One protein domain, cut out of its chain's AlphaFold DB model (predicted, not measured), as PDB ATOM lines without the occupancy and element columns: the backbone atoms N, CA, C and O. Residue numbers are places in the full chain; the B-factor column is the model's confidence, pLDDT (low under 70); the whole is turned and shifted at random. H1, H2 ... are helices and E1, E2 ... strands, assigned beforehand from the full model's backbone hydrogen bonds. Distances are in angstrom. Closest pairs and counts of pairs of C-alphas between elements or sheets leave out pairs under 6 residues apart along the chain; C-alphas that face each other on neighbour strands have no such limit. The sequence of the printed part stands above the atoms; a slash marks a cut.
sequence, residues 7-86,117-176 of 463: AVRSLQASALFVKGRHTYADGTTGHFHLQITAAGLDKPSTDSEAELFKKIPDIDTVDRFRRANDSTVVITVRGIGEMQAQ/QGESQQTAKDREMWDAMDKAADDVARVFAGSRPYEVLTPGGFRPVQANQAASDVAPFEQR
ATOM      1  N   ALA A   7     466.012 251.349 777.957       49.75
ATOM      2  CA  ALA A   7     467.033 250.465 778.534       49.75
ATOM      3  C   ALA A   7     466.898 248.991 778.092       49.75
ATOM      4  O   ALA A   7     467.876 248.249 778.063       49.75
ATOM      5  N   VAL A   8     465.696 248.557 777.700       49.69
ATOM      6  CA  VAL A   8     465.476 247.227 777.103       49.69
ATOM      7  C   VAL A   8     465.935 247.204 775.639       49.69
ATOM      8  O   VAL A   8     466.351 246.160 775.152       49.69
ATOM      9  N   ARG A   9     465.956 248.355 774.945       47.31
ATOM     10  CA  ARG A   9     466.502 248.457 773.574       47.31
ATOM     11  C   ARG A   9     468.029 248.347 773.528       47.31
ATOM     12  O   ARG A   9     468.570 248.017 772.478       47.31
ATOM     13  N   SER A  10     468.708 248.618 774.646       49.44
ATOM     14  CA  SER A  10     470.166 248.491 774.771       49.44
ATOM     15  C   SER A  10     470.653 247.086 775.136       49.44
ATOM     16  O   SER A  10     471.844 246.822 774.999       49.44
ATOM     17  N   LEU A  11     469.778 246.175 775.584       53.09
ATOM     18  CA  LEU A  11     470.179 244.806 775.921       53.09
ATOM     19  C   LEU A  11     469.968 243.887 774.705       53.09
ATOM     20  O   LEU A  11     468.945 243.220 774.585       53.09
ATOM     21  N   GLN A  12     470.920 243.901 773.767       63.12
ATOM     22  CA  GLN A  12     470.849 243.101 772.529       63.12
ATOM     23  C   GLN A  12     471.574 241.751 772.628       63.12
ATOM     24  O   GLN A  12     471.392 240.891 771.770       63.12
ATOM     25  N   ALA A  13     472.362 241.561 773.690       67.12
ATOM     26  CA  ALA A  13     473.031 240.312 774.016       67.12
ATOM     27  C   ALA A  13     472.931 240.024 775.520       67.12
ATOM     28  O   ALA A  13     473.036 240.936 776.341       67.12
ATOM     29  N   SER A  14     472.748 238.756 775.885       70.19
ATOM     30  CA  SER A  14     472.779 238.292 777.277       70.19
ATOM     31  C   SER A  14     473.546 236.981 777.375       70.19
ATOM     32  O   SER A  14     473.441 236.144 776.479       70.19
ATOM     33  N   ALA A  15     474.273 236.796 778.478       69.31
ATOM     34  CA  ALA A  15     474.962 235.557 778.811       69.31
ATOM     35  C   ALA A  15     474.577 235.100 780.223       69.31
ATOM     36  O   ALA A  15     474.595 235.898 781.161       69.31
ATOM     37  N   LEU A  16     474.219 233.825 780.382       76.31
ATOM     38  CA  LEU A  16     473.945 233.216 781.682       76.31
ATOM     39  C   LEU A  16     474.757 231.935 781.848       76.31
ATOM     40  O   LEU A  16     474.972 231.184 780.896       76.31
ATOM     41  N   PHE A  17     475.160 231.678 783.089       74.31
ATOM     42  CA  PHE A  17     475.807 230.443 783.504       74.31
ATOM     43  C   PHE A  17     474.909 229.728 784.510       74.31
ATOM     44  O   PHE A  17     474.592 230.282 785.565       74.31
ATOM     45  N   VAL A  18     474.504 228.498 784.198       80.19
ATOM     46  CA  VAL A  18     473.634 227.689 785.063       80.19
ATOM     47  C   VAL A  18     474.382 226.435 785.482       80.19
ATOM     48  O   VAL A  18     474.797 225.656 784.630       80.19
ATOM     49  N   LYS A  19     474.549 226.226 786.789       84.31
ATOM     50  CA  LYS A  19     475.166 225.009 787.335       84.31
ATOM     51  C   LYS A  19     474.147 223.877 787.360       84.31
ATOM     52  O   LYS A  19     473.028 224.069 787.827       84.31
ATOM     53  N   GLY A  20     474.567 222.706 786.906       85.38
ATOM     54  CA  GLY A  20     473.788 221.482 786.898       85.38
ATOM     55  C   GLY A  20     474.471 220.378 787.698       85.38
ATOM     56  O   GLY A  20     475.698 220.307 787.791       85.38
ATOM     57  N   ARG A  21     473.654 219.512 788.290       92.62
ATOM     58  CA  ARG A  21     474.095 218.339 789.043       92.62
ATOM     59  C   ARG A  21     473.180 217.175 788.691       92.62
ATOM     60  O   ARG A  21     471.964 217.347 788.703       92.62
ATOM     61  N   HIS A  22     473.761 216.014 788.416       94.25
ATOM     62  CA  HIS A  22     473.035 214.760 788.222       94.25
ATOM     63  C   HIS A  22     473.430 213.759 789.306       94.25
ATOM     64  O   HIS A  22     474.602 213.680 789.683       94.25
ATOM     65  N   THR A  23     472.457 213.008 789.816       95.44
ATOM     66  CA  THR A  23     472.692 211.909 790.759       95.44
ATOM     67  C   THR A  23     472.481 210.599 790.022       95.44
ATOM     68  O   THR A  23     471.368 210.306 789.593       95.44
ATOM     69  N   TYR A  24     473.556 209.828 789.884       92.06
ATOM     70  CA  TYR A  24     473.542 208.540 789.202       92.06
ATOM     71  C   TYR A  24     472.850 207.466 790.051       92.06
ATOM     72  O   TYR A  24     472.717 207.604 791.271       92.06
ATOM     73  N   ALA A  25     472.470 206.352 789.421       89.38
ATOM     74  CA  ALA A  25     471.818 205.226 790.098       89.38
ATOM     75  C   ALA A  25     472.651 204.612 791.247       89.38
ATOM     76  O   ALA A  25     472.086 204.068 792.193       89.38
ATOM     77  N   ASP A  26     473.981 204.723 791.189       90.19
ATOM     78  CA  ASP A  26     474.912 204.265 792.234       90.19
ATOM     79  C   ASP A  26     475.078 205.263 793.405       90.19
ATOM     80  O   ASP A  26     475.869 205.027 794.316       90.19
ATOM     81  N   GLY A  27     474.350 206.387 793.387       90.62
ATOM     82  CA  GLY A  27     474.395 207.438 794.407       90.62
ATOM     83  C   GLY A  27     475.536 208.446 794.241       90.62
ATOM     84  O   GLY A  27     475.587 209.440 794.972       90.62
ATOM     85  N   THR A  28     476.442 208.245 793.278       91.38
ATOM     86  CA  THR A  28     477.475 209.237 792.960       91.38
ATOM     87  C   THR A  28     476.877 210.448 792.239       91.38
ATOM     88  O   THR A  28     475.705 210.479 791.858       91.38
ATOM     89  N   THR A  29     477.674 211.501 792.082       91.50
ATOM     90  CA  THR A  29     477.235 212.764 791.487       91.50
ATOM     91  C   THR A  29     478.144 213.170 790.341       91.50
ATOM     92  O   THR A  29     479.358 213.137 790.504       91.50
ATOM     93  N   GLY A  30     477.539 213.614 789.242       87.00
ATOM     94  CA  GLY A  30     478.217 214.307 788.151       87.00
ATOM     95  C   GLY A  30     477.783 215.766 788.077       87.00
ATOM     96  O   GLY A  30     476.655 216.114 788.455       87.00
ATOM     97  N   HIS A  31     478.668 216.624 787.582       88.31
ATOM     98  CA  HIS A  31     478.402 218.047 787.402       88.31
ATOM     99  C   HIS A  31     478.434 218.442 785.935       88.31
ATOM    100  O   HIS A  31     479.198 217.927 785.120       88.31
ATOM    101  N   PHE A  32     477.588 219.407 785.609       86.50
ATOM    102  CA  PHE A  32     477.600 220.078 784.324       86.50
ATOM    103  C   PHE A  32     477.277 221.548 784.515       86.50
ATOM    104  O   PHE A  32     476.927 222.006 785.606       86.50
ATOM    105  N   HIS A  33     477.379 222.308 783.444       84.31
ATOM    106  CA  HIS A  33     476.813 223.638 783.398       84.31
ATOM    107  C   HIS A  33     476.249 223.921 782.012       84.31
ATOM    108  O   HIS A  33     476.626 223.287 781.027       84.31
ATOM    109  N   LEU A  34     475.345 224.893 781.954       85.81
ATOM    110  CA  LEU A  34     474.831 225.448 780.713       85.81
ATOM    111  C   LEU A  34     475.387 226.860 780.537       85.81
ATOM    112  O   LEU A  34     475.254 227.705 781.427       85.81
ATOM    113  N   GLN A  35     475.993 227.104 779.381       82.62
ATOM    114  CA  GLN A  35     476.325 228.427 778.871       82.62
ATOM    115  C   GLN A  35     475.189 228.860 777.950       82.62
ATOM    116  O   GLN A  35     474.925 228.221 776.932       82.62
ATOM    117  N   ILE A  36     474.490 229.925 778.320       85.31
ATOM    118  CA  ILE A  36     473.331 230.410 777.573       85.31
ATOM    119  C   ILE A  36     473.696 231.759 776.986       85.31
ATOM    120  O   ILE A  36     474.030 232.669 777.740       85.31
ATOM    121  N   THR A  37     473.605 231.897 775.668       83.94
ATOM    122  CA  THR A  37     473.747 233.182 774.975       83.94
ATOM    123  C   THR A  37     472.489 233.483 774.176       83.94
ATOM    124  O   THR A  37     471.846 232.577 773.648       83.94
ATOM    125  N   ALA A  38     472.108 234.753 774.094       83.25
ATOM    126  CA  ALA A  38     470.952 235.182 773.316       83.25
ATOM    127  C   ALA A  38     471.268 236.483 772.588       83.25
ATOM    128  O   ALA A  38     471.755 237.412 773.227       83.25
ATOM    129  N   ALA A  39     470.976 236.548 771.287       78.50
ATOM    130  CA  ALA A  39     471.019 237.782 770.504       78.50
ATOM    131  C   ALA A  39     470.008 237.723 769.349       78.50
ATOM    132  O   ALA A  39     469.691 236.640 768.847       78.50
ATOM    133  N   GLY A  40     469.501 238.880 768.928       75.88
ATOM    134  CA  GLY A  40     468.826 239.031 767.638       75.88
ATOM    135  C   GLY A  40     469.831 239.605 766.653       75.88
ATOM    136  O   GLY A  40     470.099 240.793 766.727       75.88
ATOM    137  N   LEU A  41     470.458 238.757 765.836       72.56
ATOM    138  CA  LEU A  41     471.456 239.161 764.843       72.56
ATOM    139  C   LEU A  41     471.255 238.366 763.554       72.56
ATOM    140  O   LEU A  41     471.617 237.189 763.507       72.56
ATOM    141  N   ASP A  42     470.751 239.036 762.516       66.69
ATOM    142  CA  ASP A  42     470.574 238.513 761.156       66.69
ATOM    143  C   ASP A  42     469.723 237.224 761.065       66.69
ATOM    144  O   ASP A  42     469.247 236.645 762.046       66.69
ATOM    145  N   LYS A  43     469.496 236.744 759.832       66.62
ATOM    146  CA  LYS A  43     468.865 235.437 759.616       66.62
ATOM    147  C   LYS A  43     469.818 234.319 760.060       66.62
ATOM    148  O   LYS A  43     470.967 234.296 759.603       66.62
ATOM    149  N   PRO A  44     469.353 233.372 760.887       69.94
ATOM    150  CA  PRO A  44     470.205 232.299 761.365       69.94
ATOM    151  C   PRO A  44     470.532 231.295 760.248       69.94
ATOM    152  O   PRO A  44     469.735 231.090 759.326       69.94
ATOM    153  N   SER A  45     471.719 230.689 760.310       73.00
ATOM    154  CA  SER A  45     472.155 229.625 759.395       73.00
ATOM    155  C   SER A  45     471.867 228.231 759.970       73.00
ATOM    156  O   SER A  45     471.256 228.084 761.028       73.00
ATOM    157  N   THR A  46     472.292 227.186 759.253       78.00
ATOM    158  CA  THR A  46     472.172 225.789 759.694       78.00
ATOM    159  C   THR A  46     473.320 225.326 760.601       78.00
ATOM    160  O   THR A  46     473.338 224.167 761.004       78.00
ATOM    161  N   ASP A  47     474.288 226.198 760.897       78.75
ATOM    162  CA  ASP A  47     475.493 225.883 761.670       78.75
ATOM    163  C   ASP A  47     475.362 226.429 763.098       78.75
ATOM    164  O   ASP A  47     475.475 227.633 763.340       78.75
ATOM    165  N   SER A  48     475.112 225.535 764.054       75.44
ATOM    166  CA  SER A  48     474.915 225.884 765.464       75.44
ATOM    167  C   SER A  48     476.143 226.515 766.117       75.44
ATOM    168  O   SER A  48     475.988 227.332 767.029       75.44
ATOM    169  N   GLU A  49     477.347 226.157 765.672       74.56
ATOM    170  CA  GLU A  49     478.595 226.683 766.219       74.56
ATOM    171  C   GLU A  49     478.850 228.098 765.693       74.56
ATOM    172  O   GLU A  49     479.068 229.023 766.481       74.56
ATOM    173  N   ALA A  50     478.696 228.314 764.386       75.38
ATOM    174  CA  ALA A  50     478.743 229.656 763.811       75.38
ATOM    175  C   ALA A  50     477.687 230.578 764.445       75.38
ATOM    176  O   ALA A  50     477.966 231.740 764.752       75.38
ATOM    177  N   GLU A  51     476.480 230.060 764.699       77.25
ATOM    178  CA  GLU A  51     475.431 230.794 765.400       77.25
ATOM    179  C   GLU A  51     475.838 231.188 766.825       77.25
ATOM    180  O   GLU A  51     475.535 232.307 767.242       77.25
ATOM    181  N   LEU A  52     476.511 230.321 767.587       75.69
ATOM    182  CA  LEU A  52     477.022 230.661 768.921       75.69
ATOM    183  C   LEU A  52     478.007 231.835 768.853       75.69
ATOM    184  O   LEU A  52     477.859 232.805 769.598       75.69
ATOM    185  N   PHE A  53     478.989 231.769 767.951       73.88
ATOM    186  CA  PHE A  53     480.057 232.768 767.873       73.88
ATOM    187  C   PHE A  53     479.574 234.142 767.401       73.88
ATOM    188  O   PHE A  53     480.095 235.153 767.866       73.88
ATOM    189  N   LYS A  54     478.508 234.212 766.591       74.31
ATOM    190  CA  LYS A  54     477.853 235.490 766.248       74.31
ATOM    191  C   LYS A  54     477.396 236.285 767.471       74.31
ATOM    192  O   LYS A  54     477.232 237.494 767.365       74.31
ATOM    193  N   LYS A  55     477.151 235.624 768.608       75.00
ATOM    194  CA  LYS A  55     476.564 236.214 769.822       75.00
ATOM    195  C   LYS A  55     477.614 236.742 770.805       75.00
ATOM    196  O   LYS A  55     477.245 237.253 771.861       75.00
ATOM    197  N   ILE A  56     478.899 236.637 770.463       71.62
ATOM    198  CA  ILE A  56     480.009 237.167 771.256       71.62
ATOM    199  C   ILE A  56     480.457 238.490 770.615       71.62
ATOM    200  O   ILE A  56     481.041 238.457 769.536       71.62
ATOM    201  N   PRO A  57     480.175 239.655 771.225       64.19
ATOM    202  CA  PRO A  57     480.620 240.927 770.676       64.19
ATOM    203  C   PRO A  57     482.140 241.071 770.793       64.19
ATOM    204  O   PRO A  57     482.702 240.956 771.883       64.19
ATOM    205  N   ASP A  58     482.784 241.388 769.677       68.38
ATOM    206  CA  ASP A  58     484.176 241.841 769.597       68.38
ATOM    207  C   ASP A  58     484.245 243.263 769.002       68.38
ATOM    208  O   ASP A  58     483.218 243.867 768.673       68.38
ATOM    209  N   ILE A  59     485.449 243.829 768.890       68.50
ATOM    210  CA  ILE A  59     485.636 245.206 768.403       68.50
ATOM    211  C   ILE A  59     485.156 245.403 766.958       68.50
ATOM    212  O   ILE A  59     484.634 246.468 766.634       68.50
ATOM    213  N   ASP A  60     485.254 244.371 766.120       66.56
ATOM    214  CA  ASP A  60     484.854 244.423 764.713       66.56
ATOM    215  C   ASP A  60     483.332 244.292 764.549       66.56
ATOM    216  O   ASP A  60     482.749 244.680 763.533       66.56
ATOM    217  N   THR A  61     482.657 243.747 765.562       69.81
ATOM    218  CA  THR A  61     481.253 243.343 765.480       69.81
ATOM    219  C   THR A  61     480.337 244.104 766.431       69.81
ATOM    220  O   THR A  61     479.119 244.061 766.244       69.81
ATOM    221  N   VAL A  62     480.883 244.881 767.376       74.00
ATOM    222  CA  VAL A  62     480.128 245.660 768.374       74.00
ATOM    223  C   VAL A  62     479.096 246.603 767.751       74.00
ATOM    224  O   VAL A  62     477.983 246.730 768.257       74.00
ATOM    225  N   ASP A  63     479.402 247.216 766.606       75.81
ATOM    226  CA  ASP A  63     478.463 248.109 765.921       75.81
ATOM    227  C   ASP A  63     477.302 247.358 765.253       75.81
ATOM    228  O   ASP A  63     476.275 247.967 764.946       75.81
ATOM    229  N   ARG A  64     477.417 246.040 765.039       75.19
ATOM    230  CA  ARG A  64     476.272 245.196 764.658       75.19
ATOM    231  C   ARG A  64     475.322 245.028 765.844       75.19
ATOM    232  O   ARG A  64     474.144 245.329 765.703       75.19
ATOM    233  N   PHE A  65     475.848 244.726 767.033       74.94
ATOM    234  CA  PHE A  65     475.089 244.673 768.297       74.94
ATOM    235  C   PHE A  65     474.555 246.029 768.784       74.94
ATOM    236  O   PHE A  65     473.824 246.084 769.764       74.94
ATOM    237  N   ARG A  66     474.953 247.153 768.181       72.75
ATOM    238  CA  ARG A  66     474.334 248.465 768.452       72.75
ATOM    239  C   ARG A  66     473.194 248.779 767.492       72.75
ATOM    240  O   ARG A  66     472.357 249.626 767.792       72.75
ATOM    241  N   ARG A  67     473.199 248.144 766.318       75.31
ATOM    242  CA  ARG A  67     472.265 248.401 765.217       75.31
ATOM    243  C   ARG A  67     471.229 247.295 765.044       75.31
ATOM    244  O   ARG A  67     470.366 247.450 764.183       75.31
ATOM    245  N   ALA A  68     471.295 246.220 765.830       74.50
ATOM    246  CA  ALA A  68     470.381 245.108 765.661       74.50
ATOM    247  C   ALA A  68     468.945 245.543 765.967       74.50
ATOM    248  O   ALA A  68     468.665 246.277 766.922       74.50
ATOM    249  N   ASN A  69     468.039 245.129 765.094       73.81
ATOM    250  CA  ASN A  69     466.627 245.496 765.120       73.81
ATOM    251  C   ASN A  69     465.729 244.289 764.811       73.81
ATOM    252  O   ASN A  69     464.554 244.457 764.479       73.81
ATOM    253  N   ASP A  70     466.293 243.086 764.921       74.50
ATOM    254  CA  ASP A  70     465.654 241.829 764.583       74.50
ATOM    255  C   ASP A  70     464.406 241.568 765.436       74.50
ATOM    256  O   ASP A  70     464.356 241.822 766.642       74.50
ATOM    257  N   SER A  71     463.375 241.006 764.801       74.62
ATOM    258  CA  SER A  71     462.151 240.561 765.478       74.62
ATOM    259  C   SER A  71     462.274 239.171 766.106       74.62
ATOM    260  O   SER A  71     461.346 238.726 766.783       74.62
ATOM    261  N   THR A  72     463.392 238.487 765.860       76.75
ATOM    262  CA  THR A  72     463.670 237.115 766.289       76.75
ATOM    263  C   THR A  72     464.909 237.113 767.171       76.75
ATOM    264  O   THR A  72     465.905 237.752 766.846       76.75
ATOM    265  N   VAL A  73     464.857 236.375 768.280       80.75
ATOM    266  CA  VAL A  73     466.007 236.163 769.167       80.75
ATOM    267  C   VAL A  73     466.404 234.701 769.074       80.75
ATOM    268  O   VAL A  73     465.584 233.821 769.336       80.75
ATOM    269  N   VAL A  74     467.661 234.441 768.726       85.31
ATOM    270  CA  VAL A  74     468.222 233.091 768.771       85.31
ATOM    271  C   VAL A  74     468.850 232.894 770.140       85.31
ATOM    272  O   VAL A  74     469.739 233.649 770.536       85.31
ATOM    273  N   ILE A  75     468.396 231.866 770.852       88.12
ATOM    274  CA  ILE A  75     468.945 231.462 772.145       88.12
ATOM    275  C   ILE A  75     469.772 230.201 771.921       88.12
ATOM    276  O   ILE A  75     469.247 229.177 771.488       88.12
ATOM    277  N   THR A  76     471.065 230.272 772.218       87.25
ATOM    278  CA  THR A  76     471.957 229.116 772.191       87.25
ATOM    279  C   THR A  76     472.172 228.635 773.620       87.25
ATOM    280  O   THR A  76     472.712 229.369 774.447       87.25
ATOM    281  N   VAL A  77     471.753 227.401 773.905       88.62
ATOM    282  CA  VAL A  77     471.993 226.711 775.178       88.62
ATOM    283  C   VAL A  77     473.063 225.656 774.935       88.62
ATOM    284  O   VAL A  77     472.803 224.661 774.265       88.62
ATOM    285  N   ARG A  78     474.271 225.882 775.452       85.44
ATOM    286  CA  ARG A  78     475.392 224.950 775.315       85.44
ATOM    287  C   ARG A  78     475.663 224.265 776.644       85.44
ATOM    288  O   ARG A  78     475.985 224.936 777.620       85.44
ATOM    289  N   GLY A  79     475.521 222.945 776.678       85.44
ATOM    290  CA  GLY A  79     475.834 222.143 777.852       85.44
ATOM    291  C   GLY A  79     477.262 221.627 777.818       85.44
ATOM    292  O   GLY A  79     477.733 221.185 776.770       85.44
ATOM    293  N   ILE A  80     477.940 221.664 778.963       82.88
ATOM    294  CA  ILE A  80     479.201 220.952 779.128       82.88
ATOM    295  C   ILE A  80     479.257 220.259 780.487       82.88
ATOM    296  O   ILE A  80     478.998 220.877 781.524       82.88
ATOM    297  N   GLY A  81     479.602 218.973 780.468       80.88
ATOM    298  CA  GLY A  81     479.582 218.092 781.630       80.88
ATOM    299  C   GLY A  81     480.877 217.318 781.829       80.88
ATOM    300  O   GLY A  81     481.708 217.210 780.928       80.88
ATOM    301  N   GLU A  82     481.033 216.791 783.039       84.44
ATOM    302  CA  GLU A  82     482.113 215.876 783.402       84.44
ATOM    303  C   GLU A  82     482.009 214.551 782.629       84.44
ATOM    304  O   GLU A  82     480.914 214.077 782.319       84.44
ATOM    305  N   MET A  83     483.164 213.938 782.364       85.56
ATOM    306  CA  MET A  83     483.264 212.546 781.924       85.56
ATOM    307  C   MET A  83     483.914 211.701 783.024       85.56
ATOM    308  O   MET A  83     484.702 212.202 783.828       85.56
ATOM    309  N   GLN A  84     483.598 210.410 783.060       88.06
ATOM    310  CA  GLN A  84     484.111 209.462 784.030       88.06
ATOM    311  C   GLN A  84     485.625 209.323 783.878       88.06
ATOM    312  O   GLN A  84     486.163 209.069 782.796       88.06
ATOM    313  N   ALA A  85     486.322 209.433 785.006       85.12
ATOM    314  CA  ALA A  85     487.739 209.123 785.070       85.12
ATOM    315  C   ALA A  85     487.985 207.638 784.754       85.12
ATOM    316  O   ALA A  85     487.133 206.783 784.996       85.12
ATOM    317  N   GLN A  86     489.186 207.334 784.252       87.00
ATOM    318  CA  GLN A  86     489.636 205.959 783.986       87.00
ATOM    319  C   GLN A  86     488.691 205.162 783.068       87.00
ATOM    320  O   GLN A  86     488.583 203.942 783.185       87.00
ATOM    321  N   GLN A 117     477.945 198.876 770.954       88.31
ATOM    322  CA  GLN A 117     478.191 197.478 771.297       88.31
ATOM    323  C   GLN A 117     479.557 197.341 771.986       88.31
ATOM    324  O   GLN A 117     480.578 197.725 771.423       88.31
ATOM    325  N   GLY A 118     479.574 196.767 773.193       87.81
ATOM    326  CA  GLY A 118     480.804 196.581 773.971       87.81
ATOM    327  C   GLY A 118     481.310 197.842 774.680       87.81
ATOM    328  O   GLY A 118     482.468 197.877 775.095       87.81
ATOM    329  N   GLU A 119     480.476 198.876 774.820       92.50
ATOM    330  CA  GLU A 119     480.828 200.046 775.623       92.50
ATOM    331  C   GLU A 119     481.068 199.685 777.095       92.50
ATOM    332  O   GLU A 119     480.453 198.776 777.656       92.50
ATOM    333  N   SER A 120     481.983 200.413 777.729       95.06
ATOM    334  CA  SER A 120     482.233 200.279 779.158       95.06
ATOM    335  C   SER A 120     481.091 200.866 779.988       95.06
ATOM    336  O   SER A 120     480.323 201.714 779.526       95.06
ATOM    337  N   GLN A 121     481.026 200.471 781.261       93.88
ATOM    338  CA  GLN A 121     480.106 201.083 782.223       93.88
ATOM    339  C   GLN A 121     480.357 202.591 782.365       93.88
ATOM    340  O   GLN A 121     479.410 203.358 782.502       93.88
ATOM    341  N   GLN A 122     481.617 203.027 782.278       94.06
ATOM    342  CA  GLN A 122     482.000 204.436 782.310       94.06
ATOM    343  C   GLN A 122     481.414 205.196 781.119       94.06
ATOM    344  O   GLN A 122     480.817 206.245 781.315       94.06
ATOM    345  N   THR A 123     481.495 204.636 779.908       93.88
ATOM    346  CA  THR A 123     480.905 205.245 778.702       93.88
ATOM    347  C   THR A 123     479.382 205.304 778.779       93.88
ATOM    348  O   THR A 123     478.783 206.307 778.394       93.88
ATOM    349  N   ALA A 124     478.739 204.265 779.317       94.25
ATOM    350  CA  ALA A 124     477.297 204.282 779.552       94.25
ATOM    351  C   ALA A 124     476.895 205.367 780.570       94.25
ATOM    352  O   ALA A 124     475.911 206.075 780.363       94.25
ATOM    353  N   LYS A 125     477.689 205.546 781.631       94.50
ATOM    354  CA  LYS A 125     477.489 206.579 782.657       94.50
ATOM    355  C   LYS A 125     477.770 207.996 782.138       94.50
ATOM    356  O   LYS A 125     477.061 208.933 782.495       94.50
ATOM    357  N   ASP A 126     478.750 208.150 781.249       91.94
ATOM    358  CA  ASP A 126     478.991 209.391 780.501       91.94
ATOM    359  C   ASP A 126     477.775 209.758 779.647       91.94
ATOM    360  O   ASP A 126     477.341 210.909 779.645       91.94
ATOM    361  N   ARG A 127     477.168 208.776 778.972       92.69
ATOM    362  CA  ARG A 127     475.944 209.005 778.195       92.69
ATOM    363  C   ARG A 127     474.761 209.397 779.074       92.69
ATOM    364  O   ARG A 127     474.063 210.339 778.720       92.69
ATOM    365  N   GLU A 128     474.566 208.740 780.217       94.06
ATOM    366  CA  GLU A 128     473.522 209.121 781.183       94.06
ATOM    367  C   GLU A 128     473.675 210.590 781.613       94.06
ATOM    368  O   GLU A 128     472.697 211.337 781.674       94.06
ATOM    369  N   MET A 129     474.915 211.031 781.844       92.56
ATOM    370  CA  MET A 129     475.220 212.426 782.163       92.56
ATOM    371  C   MET A 129     474.845 213.379 781.021       92.56
ATOM    372  O   MET A 129     474.283 214.450 781.259       92.56
ATOM    373  N   TRP A 130     475.137 212.993 779.778       92.38
ATOM    374  CA  TRP A 130     474.783 213.780 778.598       92.38
ATOM    375  C   TRP A 130     473.264 213.836 778.398       92.38
ATOM    376  O   TRP A 130     472.738 214.905 778.108       92.38
ATOM    377  N   ASP A 131     472.542 212.737 778.633       93.12
ATOM    378  CA  ASP A 131     471.074 212.697 778.568       93.12
ATOM    379  C   ASP A 131     470.447 213.636 779.614       93.12
ATOM    380  O   ASP A 131     469.517 214.388 779.310       93.12
ATOM    381  N   ALA A 132     470.980 213.642 780.842       93.81
ATOM    382  CA  ALA A 132     470.538 214.546 781.902       93.81
ATOM    383  C   ALA A 132     470.800 216.020 781.551       93.81
ATOM    384  O   ALA A 132     469.943 216.883 781.768       93.81
ATOM    385  N   MET A 133     471.969 216.308 780.976       94.19
ATOM    386  CA  MET A 133     472.352 217.643 780.523       94.19
ATOM    387  C   MET A 133     471.468 218.140 779.372       94.19
ATOM    388  O   MET A 133     470.986 219.273 779.424       94.19
ATOM    389  N   ASP A 134     471.200 217.300 778.373       93.44
ATOM    390  CA  ASP A 134     470.336 217.646 777.241       93.44
ATOM    391  C   ASP A 134     468.885 217.856 777.688       93.44
ATOM    392  O   ASP A 134     468.220 218.804 777.261       93.44
ATOM    393  N   LYS A 135     468.404 217.031 778.626       93.88
ATOM    394  CA  LYS A 135     467.101 217.240 779.257       93.88
ATOM    395  C   LYS A 135     467.033 218.586 779.979       93.88
ATOM    396  O   LYS A 135     466.038 219.300 779.840       93.88
ATOM    397  N   ALA A 136     468.068 218.945 780.735       94.12
ATOM    398  CA  ALA A 136     468.127 220.238 781.408       94.12
ATOM    399  C   ALA A 136     468.144 221.403 780.402       94.12
ATOM    400  O   ALA A 136     467.484 222.416 780.634       94.12
ATOM    401  N   ALA A 137     468.840 221.255 779.270       93.12
ATOM    402  CA  ALA A 137     468.827 222.242 778.194       93.12
ATOM    403  C   ALA A 137     467.425 222.413 777.579       93.12
ATOM    404  O   ALA A 137     466.981 223.548 777.394       93.12
ATOM    405  N   ASP A 138     466.693 221.319 777.341       93.06
ATOM    406  CA  ASP A 138     465.301 221.361 776.866       93.06
ATOM    407  C   ASP A 138     464.359 222.021 777.882       93.06
ATOM    408  O   ASP A 138     463.472 222.793 777.512       93.06
ATOM    409  N   ASP A 139     464.553 221.757 779.174       91.75
ATOM    410  CA  ASP A 139     463.760 222.372 780.238       91.75
ATOM    411  C   ASP A 139     464.037 223.887 780.331       91.75
ATOM    412  O   ASP A 139     463.100 224.681 780.435       91.75
ATOM    413  N   VAL A 140     465.294 224.320 780.170       91.88
ATOM    414  CA  VAL A 140     465.662 225.744 780.058       91.88
ATOM    415  C   VAL A 140     465.050 226.395 778.816       91.88
ATOM    416  O   VAL A 140     464.487 227.488 778.912       91.88
ATOM    417  N   ALA A 141     465.110 225.738 777.656       90.62
ATOM    418  CA  ALA A 141     464.499 226.246 776.428       90.62
ATOM    419  C   ALA A 141     462.983 226.448 776.599       90.62
ATOM    420  O   ALA A 141     462.446 227.482 776.198       90.62
ATOM    421  N   ARG A 142     462.299 225.515 777.277       89.25
ATOM    422  CA  ARG A 142     460.871 225.638 777.611       89.25
ATOM    423  C   ARG A 142     460.567 226.817 778.531       89.25
ATOM    424  O   ARG A 142     459.565 227.501 778.319       89.25
ATOM    425  N   VAL A 143     461.430 227.088 779.514       90.06
ATOM    426  CA  VAL A 143     461.300 228.274 780.377       90.06
ATOM    427  C   VAL A 143     461.365 229.555 779.543       90.06
ATOM    428  O   VAL A 143     460.493 230.411 779.691       90.06
ATOM    429  N   PHE A 144     462.327 229.669 778.622       89.75
ATOM    430  CA  PHE A 144     462.414 230.830 777.726       89.75
ATOM    431  C   PHE A 144     461.227 230.941 776.764       89.75
ATOM    432  O   PHE A 144     460.751 232.047 776.508       89.75
ATOM    433  N   ALA A 145     460.722 229.814 776.256       89.44
ATOM    434  CA  ALA A 145     459.567 229.790 775.364       89.44
ATOM    435  C   ALA A 145     458.267 230.235 776.060       89.44
ATOM    436  O   ALA A 145     457.347 230.719 775.398       89.44
ATOM    437  N   GLY A 146     458.164 230.090 777.388       89.38
ATOM    438  CA  GLY A 146     457.033 230.602 778.166       89.38
ATOM    439  C   GLY A 146     455.678 230.042 777.718       89.38
ATOM    440  O   GLY A 146     454.710 230.792 777.601       89.38
ATOM    441  N   SER A 147     455.607 228.734 777.442       81.81
ATOM    442  CA  SER A 147     454.420 228.036 776.899       81.81
ATOM    443  C   SER A 147     453.989 228.471 775.489       81.81
ATOM    444  O   SER A 147     452.829 228.297 775.109       81.81
ATOM    445  N   ARG A 148     454.896 229.046 774.693       90.31
ATOM    446  CA  ARG A 148     454.665 229.357 773.273       90.31
ATOM    447  C   ARG A 148     455.386 228.350 772.375       90.31
ATOM    448  O   ARG A 148     456.378 227.763 772.807       90.31
ATOM    449  N   PRO A 149     454.924 228.156 771.127       91.94
ATOM    450  CA  PRO A 149     455.718 227.465 770.122       91.94
ATOM    451  C   PRO A 149     457.064 228.165 769.916       91.94
ATOM    452  O   PRO A 149     457.151 229.393 769.992       91.94
ATOM    453  N   TYR A 150     458.094 227.379 769.637       92.56
ATOM    454  CA  TYR A 150     459.443 227.848 769.327       92.56
ATOM    455  C   TYR A 150     460.045 226.970 768.232       92.56
ATOM    456  O   TYR A 150     459.413 226.017 767.778       92.56
ATOM    457  N   GLU A 151     461.253 227.285 767.787       91.88
ATOM    458  CA  GLU A 151     461.960 226.485 766.793       91.88
ATOM    459  C   GLU A 151     463.266 225.956 767.378       91.88
ATOM    460  O   GLU A 151     463.945 226.645 768.141       91.88
ATOM    461  N   VAL A 152     463.621 224.728 767.007       91.50
ATOM    462  CA  VAL A 152     464.927 224.137 767.309       91.50
ATOM    463  C   VAL A 152     465.736 224.026 766.031       91.50
ATOM    464  O   VAL A 152     465.205 223.662 764.979       91.50
ATOM    465  N   LEU A 153     467.025 224.342 766.113       87.19
ATOM    466  CA  LEU A 153     467.936 224.183 764.991       87.19
ATOM    467  C   LEU A 153     468.278 222.699 764.797       87.19
ATOM    468  O   LEU A 153     468.592 221.994 765.755       87.19
ATOM    469  N   THR A 154     468.226 222.229 763.552       85.06
ATOM    470  CA  THR A 154     468.627 220.875 763.137       85.06
ATOM    471  C   THR A 154     469.559 220.954 761.923       85.06
ATOM    472  O   THR A 154     469.608 222.010 761.285       85.06
ATOM    473  N   PRO A 155     470.237 219.860 761.516       78.56
ATOM    474  CA  PRO A 155     471.034 219.855 760.284       78.56
ATOM    475  C   PRO A 155     470.242 220.256 759.024       78.56
ATOM    476  O   PRO A 155     470.817 220.757 758.064       78.56
ATOM    477  N   GLY A 156     468.916 220.063 759.030       81.88
ATOM    478  CA  GLY A 156     468.004 220.486 757.962       81.88
ATOM    479  C   GLY A 156     467.419 221.895 758.132       81.88
ATOM    480  O   GLY A 156     466.489 222.244 757.409       81.88
ATOM    481  N   GLY A 157     467.916 222.688 759.088       85.06
ATOM    482  CA  GLY A 157     467.399 224.013 759.440       85.06
ATOM    483  C   GLY A 157     466.493 224.021 760.671       85.06
ATOM    484  O   GLY A 157     466.398 223.037 761.411       85.06
ATOM    485  N   PHE A 158     465.852 225.164 760.918       88.12
ATOM    486  CA  PHE A 158     464.934 225.344 762.043       88.12
ATOM    487  C   PHE A 158     463.659 224.528 761.845       88.12
ATOM    488  O   PHE A 158     463.061 224.528 760.768       88.12
ATOM    489  N   ARG A 159     463.249 223.815 762.895       91.75
ATOM    490  CA  ARG A 159     462.027 223.010 762.912       91.75
ATOM    491  C   ARG A 159     461.121 223.455 764.059       91.75
ATOM    492  O   ARG A 159     461.617 223.633 765.173       91.75
ATOM    493  N   PRO A 160     459.808 223.605 763.822       93.88
ATOM    494  CA  PRO A 160     458.877 224.052 764.847       93.88
ATOM    495  C   PRO A 160     458.673 222.985 765.928       93.88
ATOM    496  O   PRO A 160     458.508 221.803 765.625       93.88
ATOM    497  N   VAL A 161     458.612 223.434 767.179       94.56
ATOM    498  CA  VAL A 161     458.217 222.673 768.367       94.56
ATOM    499  C   VAL A 161     456.954 223.316 768.928       94.56
ATOM    500  O   VAL A 161     456.920 224.513 769.225       94.56
ATOM    501  N   GLN A 162     455.881 222.534 769.045       93.69
ATOM    502  CA  GLN A 162     454.623 223.023 769.617       93.69
ATOM    503  C   GLN A 162     454.764 223.263 771.128       93.69
ATOM    504  O   GLN A 162     455.575 222.622 771.786       93.69
ATOM    505  N   ALA A 163     453.928 224.133 771.702       88.00
ATOM    506  CA  ALA A 163     454.034 224.554 773.108       88.00
ATOM    507  C   ALA A 163     454.106 223.399 774.136       88.00
ATOM    508  O   ALA A 163     454.749 223.544 775.170       88.00
ATOM    509  N   ASN A 164     453.473 222.258 773.840       85.69
ATOM    510  CA  ASN A 164     453.432 221.074 774.709       85.69
ATOM    511  C   ASN A 164     454.218 219.873 774.150       85.69
ATOM    512  O   ASN A 164     454.099 218.767 774.671       85.69
ATOM    513  N   GLN A 165     454.979 220.063 773.073       92.31
ATOM    514  CA  GLN A 165     455.791 219.019 772.455       92.31
ATOM    515  C   GLN A 165     457.195 219.022 773.068       92.31
ATOM    516  O   GLN A 165     457.740 220.086 773.366       92.31
ATOM    517  N   ALA A 166     457.802 217.850 773.260       91.31
ATOM    518  CA  ALA A 166     459.204 217.802 773.652       91.31
ATOM    519  C   ALA A 166     460.089 218.118 772.437       91.31
ATOM    520  O   ALA A 166     459.890 217.568 771.355       91.31
ATOM    521  N   ALA A 167     461.101 218.975 772.606       92.19
ATOM    522  CA  ALA A 167     462.070 219.244 771.540       92.19
ATOM    523  C   ALA A 167     462.768 217.963 771.059       92.19
ATOM    524  O   ALA A 167     463.021 217.824 769.864       92.19
ATOM    525  N   SER A 168     463.005 217.007 771.962       92.81
ATOM    526  CA  SER A 168     463.546 215.683 771.647       92.81
ATOM    527  C   SER A 168     462.714 214.880 770.641       92.81
ATOM    528  O   SER A 168     463.289 214.069 769.920       92.81
ATOM    529  N   ASP A 169     461.402 215.124 770.537       92.31
ATOM    530  CA  ASP A 169     460.533 214.455 769.553       92.31
ATOM    531  C   ASP A 169     460.751 215.005 768.133       92.31
ATOM    532  O   ASP A 169     460.477 214.333 767.139       92.31
ATOM    533  N   VAL A 170     461.225 216.250 768.027       92.44
ATOM    534  CA  VAL A 170     461.522 216.931 766.757       92.44
ATOM    535  C   VAL A 170     462.990 216.748 766.365       92.44
ATOM    536  O   VAL A 170     463.294 216.548 765.187       92.44
ATOM    537  N   ALA A 171     463.887 216.816 767.349       90.75
ATOM    538  CA  ALA A 171     465.330 216.681 767.210       90.75
ATOM    539  C   ALA A 171     465.884 215.819 768.367       90.75
ATOM    540  O   ALA A 171     466.113 216.333 769.467       90.75
ATOM    541  N   PRO A 172     466.108 214.512 768.155       91.19
ATOM    542  CA  PRO A 172     466.677 213.625 769.171       91.19
ATOM    543  C   PRO A 172     468.041 214.109 769.684       91.19
ATOM    544  O   PRO A 172     468.798 214.739 768.945       91.19
ATOM    545  N   PHE A 173     468.380 213.812 770.944       90.19
ATOM    546  CA  PHE A 173     469.625 214.277 771.584       90.19
ATOM    547  C   PHE A 173     470.891 213.904 770.801       90.19
ATOM    548  O   PHE A 173     471.758 214.742 770.573       90.19
ATOM    549  N   GLU A 174     470.973 212.674 770.297       85.12
ATOM    550  CA  GLU A 174     472.095 212.172 769.485       85.12
ATOM    551  C   GLU A 174     472.408 213.018 768.233       85.12
ATOM    552  O   GLU A 174     473.571 213.111 767.819       85.12
ATOM    553  N   GLN A 175     471.392 213.689 767.674       83.38
ATOM    554  CA  GLN A 175     471.507 214.582 766.515       83.38
ATOM    555  C   GLN A 175     471.868 216.026 766.898       83.38
ATOM    556  O   GLN A 175     472.144 216.835 766.014       83.38
ATOM    557  N   ARG A 176     471.854 216.351 768.196       82.44
ATOM    558  CA  ARG A 176     472.139 217.683 768.757       82.44
ATOM    559  C   ARG A 176     473.475 217.763 769.497       82.44
ATOM    560  O   ARG A 176     473.873 218.840 769.922       82.44
TER     561      ARG A 176
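AT A GLANCE: This is residues 7 to 86 and 117 to 176 of the 463 residues of the protein "DUF1080 domain-containing protein" of Chloroflexi bacterium (UniProt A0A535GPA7). A long, twisted sheet of three strands, E1, E2 and E3, has the long helix H3 packed on one face and the short H1 on the opposite face. The small hairpin E4 and E5, with the short H4 beside it, lies with E4 near E3 and H3; H2 is far out by the start of E1, and residues 58 to 63 stick out. The printed part has 140 residues, in the order E1 E2 H1 H2 E3 H3 E4 E5 H4; both sheets, E1 - E2 - E3 and E4 - E5, are antiparallel, and the class is mixed, helices and strands. It is elongated, 51 by 33 by 26 A, and only just compact, close to loose, with a radius of gyration of the C-alphas of 17.1 A.

IN THESE COORDINATES: E1, residues 13 to 23, spans 33.0 A from C-alpha 13 at (473.031, 240.312, 774.016). E2 is residues 29 to 39, 33.2 A; H1 48 to 53; H2 64 to 67; E3 74 to 81, 22.8 A. H3, residues 121 to 145, spans 36.0 A; E4 is 150 to 154, E5 157 to 161, and H4 167 to 170, ending at (461.522, 216.931, 766.757).

HOW THE PARTS SIT: E1 and E2 form a hairpin, with N 16 and O 36 within hydrogen-bond range at 2.9 A; E2 and E3 are antiparallel neighbours, with N 35 and O 78 within hydrogen-bond range at 2.8 A. H3 is on this sheet, its closest C-alphas to E3 those of Val 77 and Ala 137, 6.3 A. H1 lies over E3, across the strands. In the hairpin E4 and E5, N 152 and O 159 are 2.9 A apart; the closest C-alphas of E5 and H4 are Val 161 and Ala 167, 6.1 A. H2 is not on the sheet of E1. Every O i to N i+4 pair is within hydrogen-bond range in H1 and H3; H2 and H4 are too short for one.

THE WHOLE: Residues 87 to 116 are not printed, and C-alphas 86 and 117 are 19.1 A apart. No link printed whole is long. Confidence is under 70 at residues 7 to 13, 15, 42 to 44 and 57 to 61.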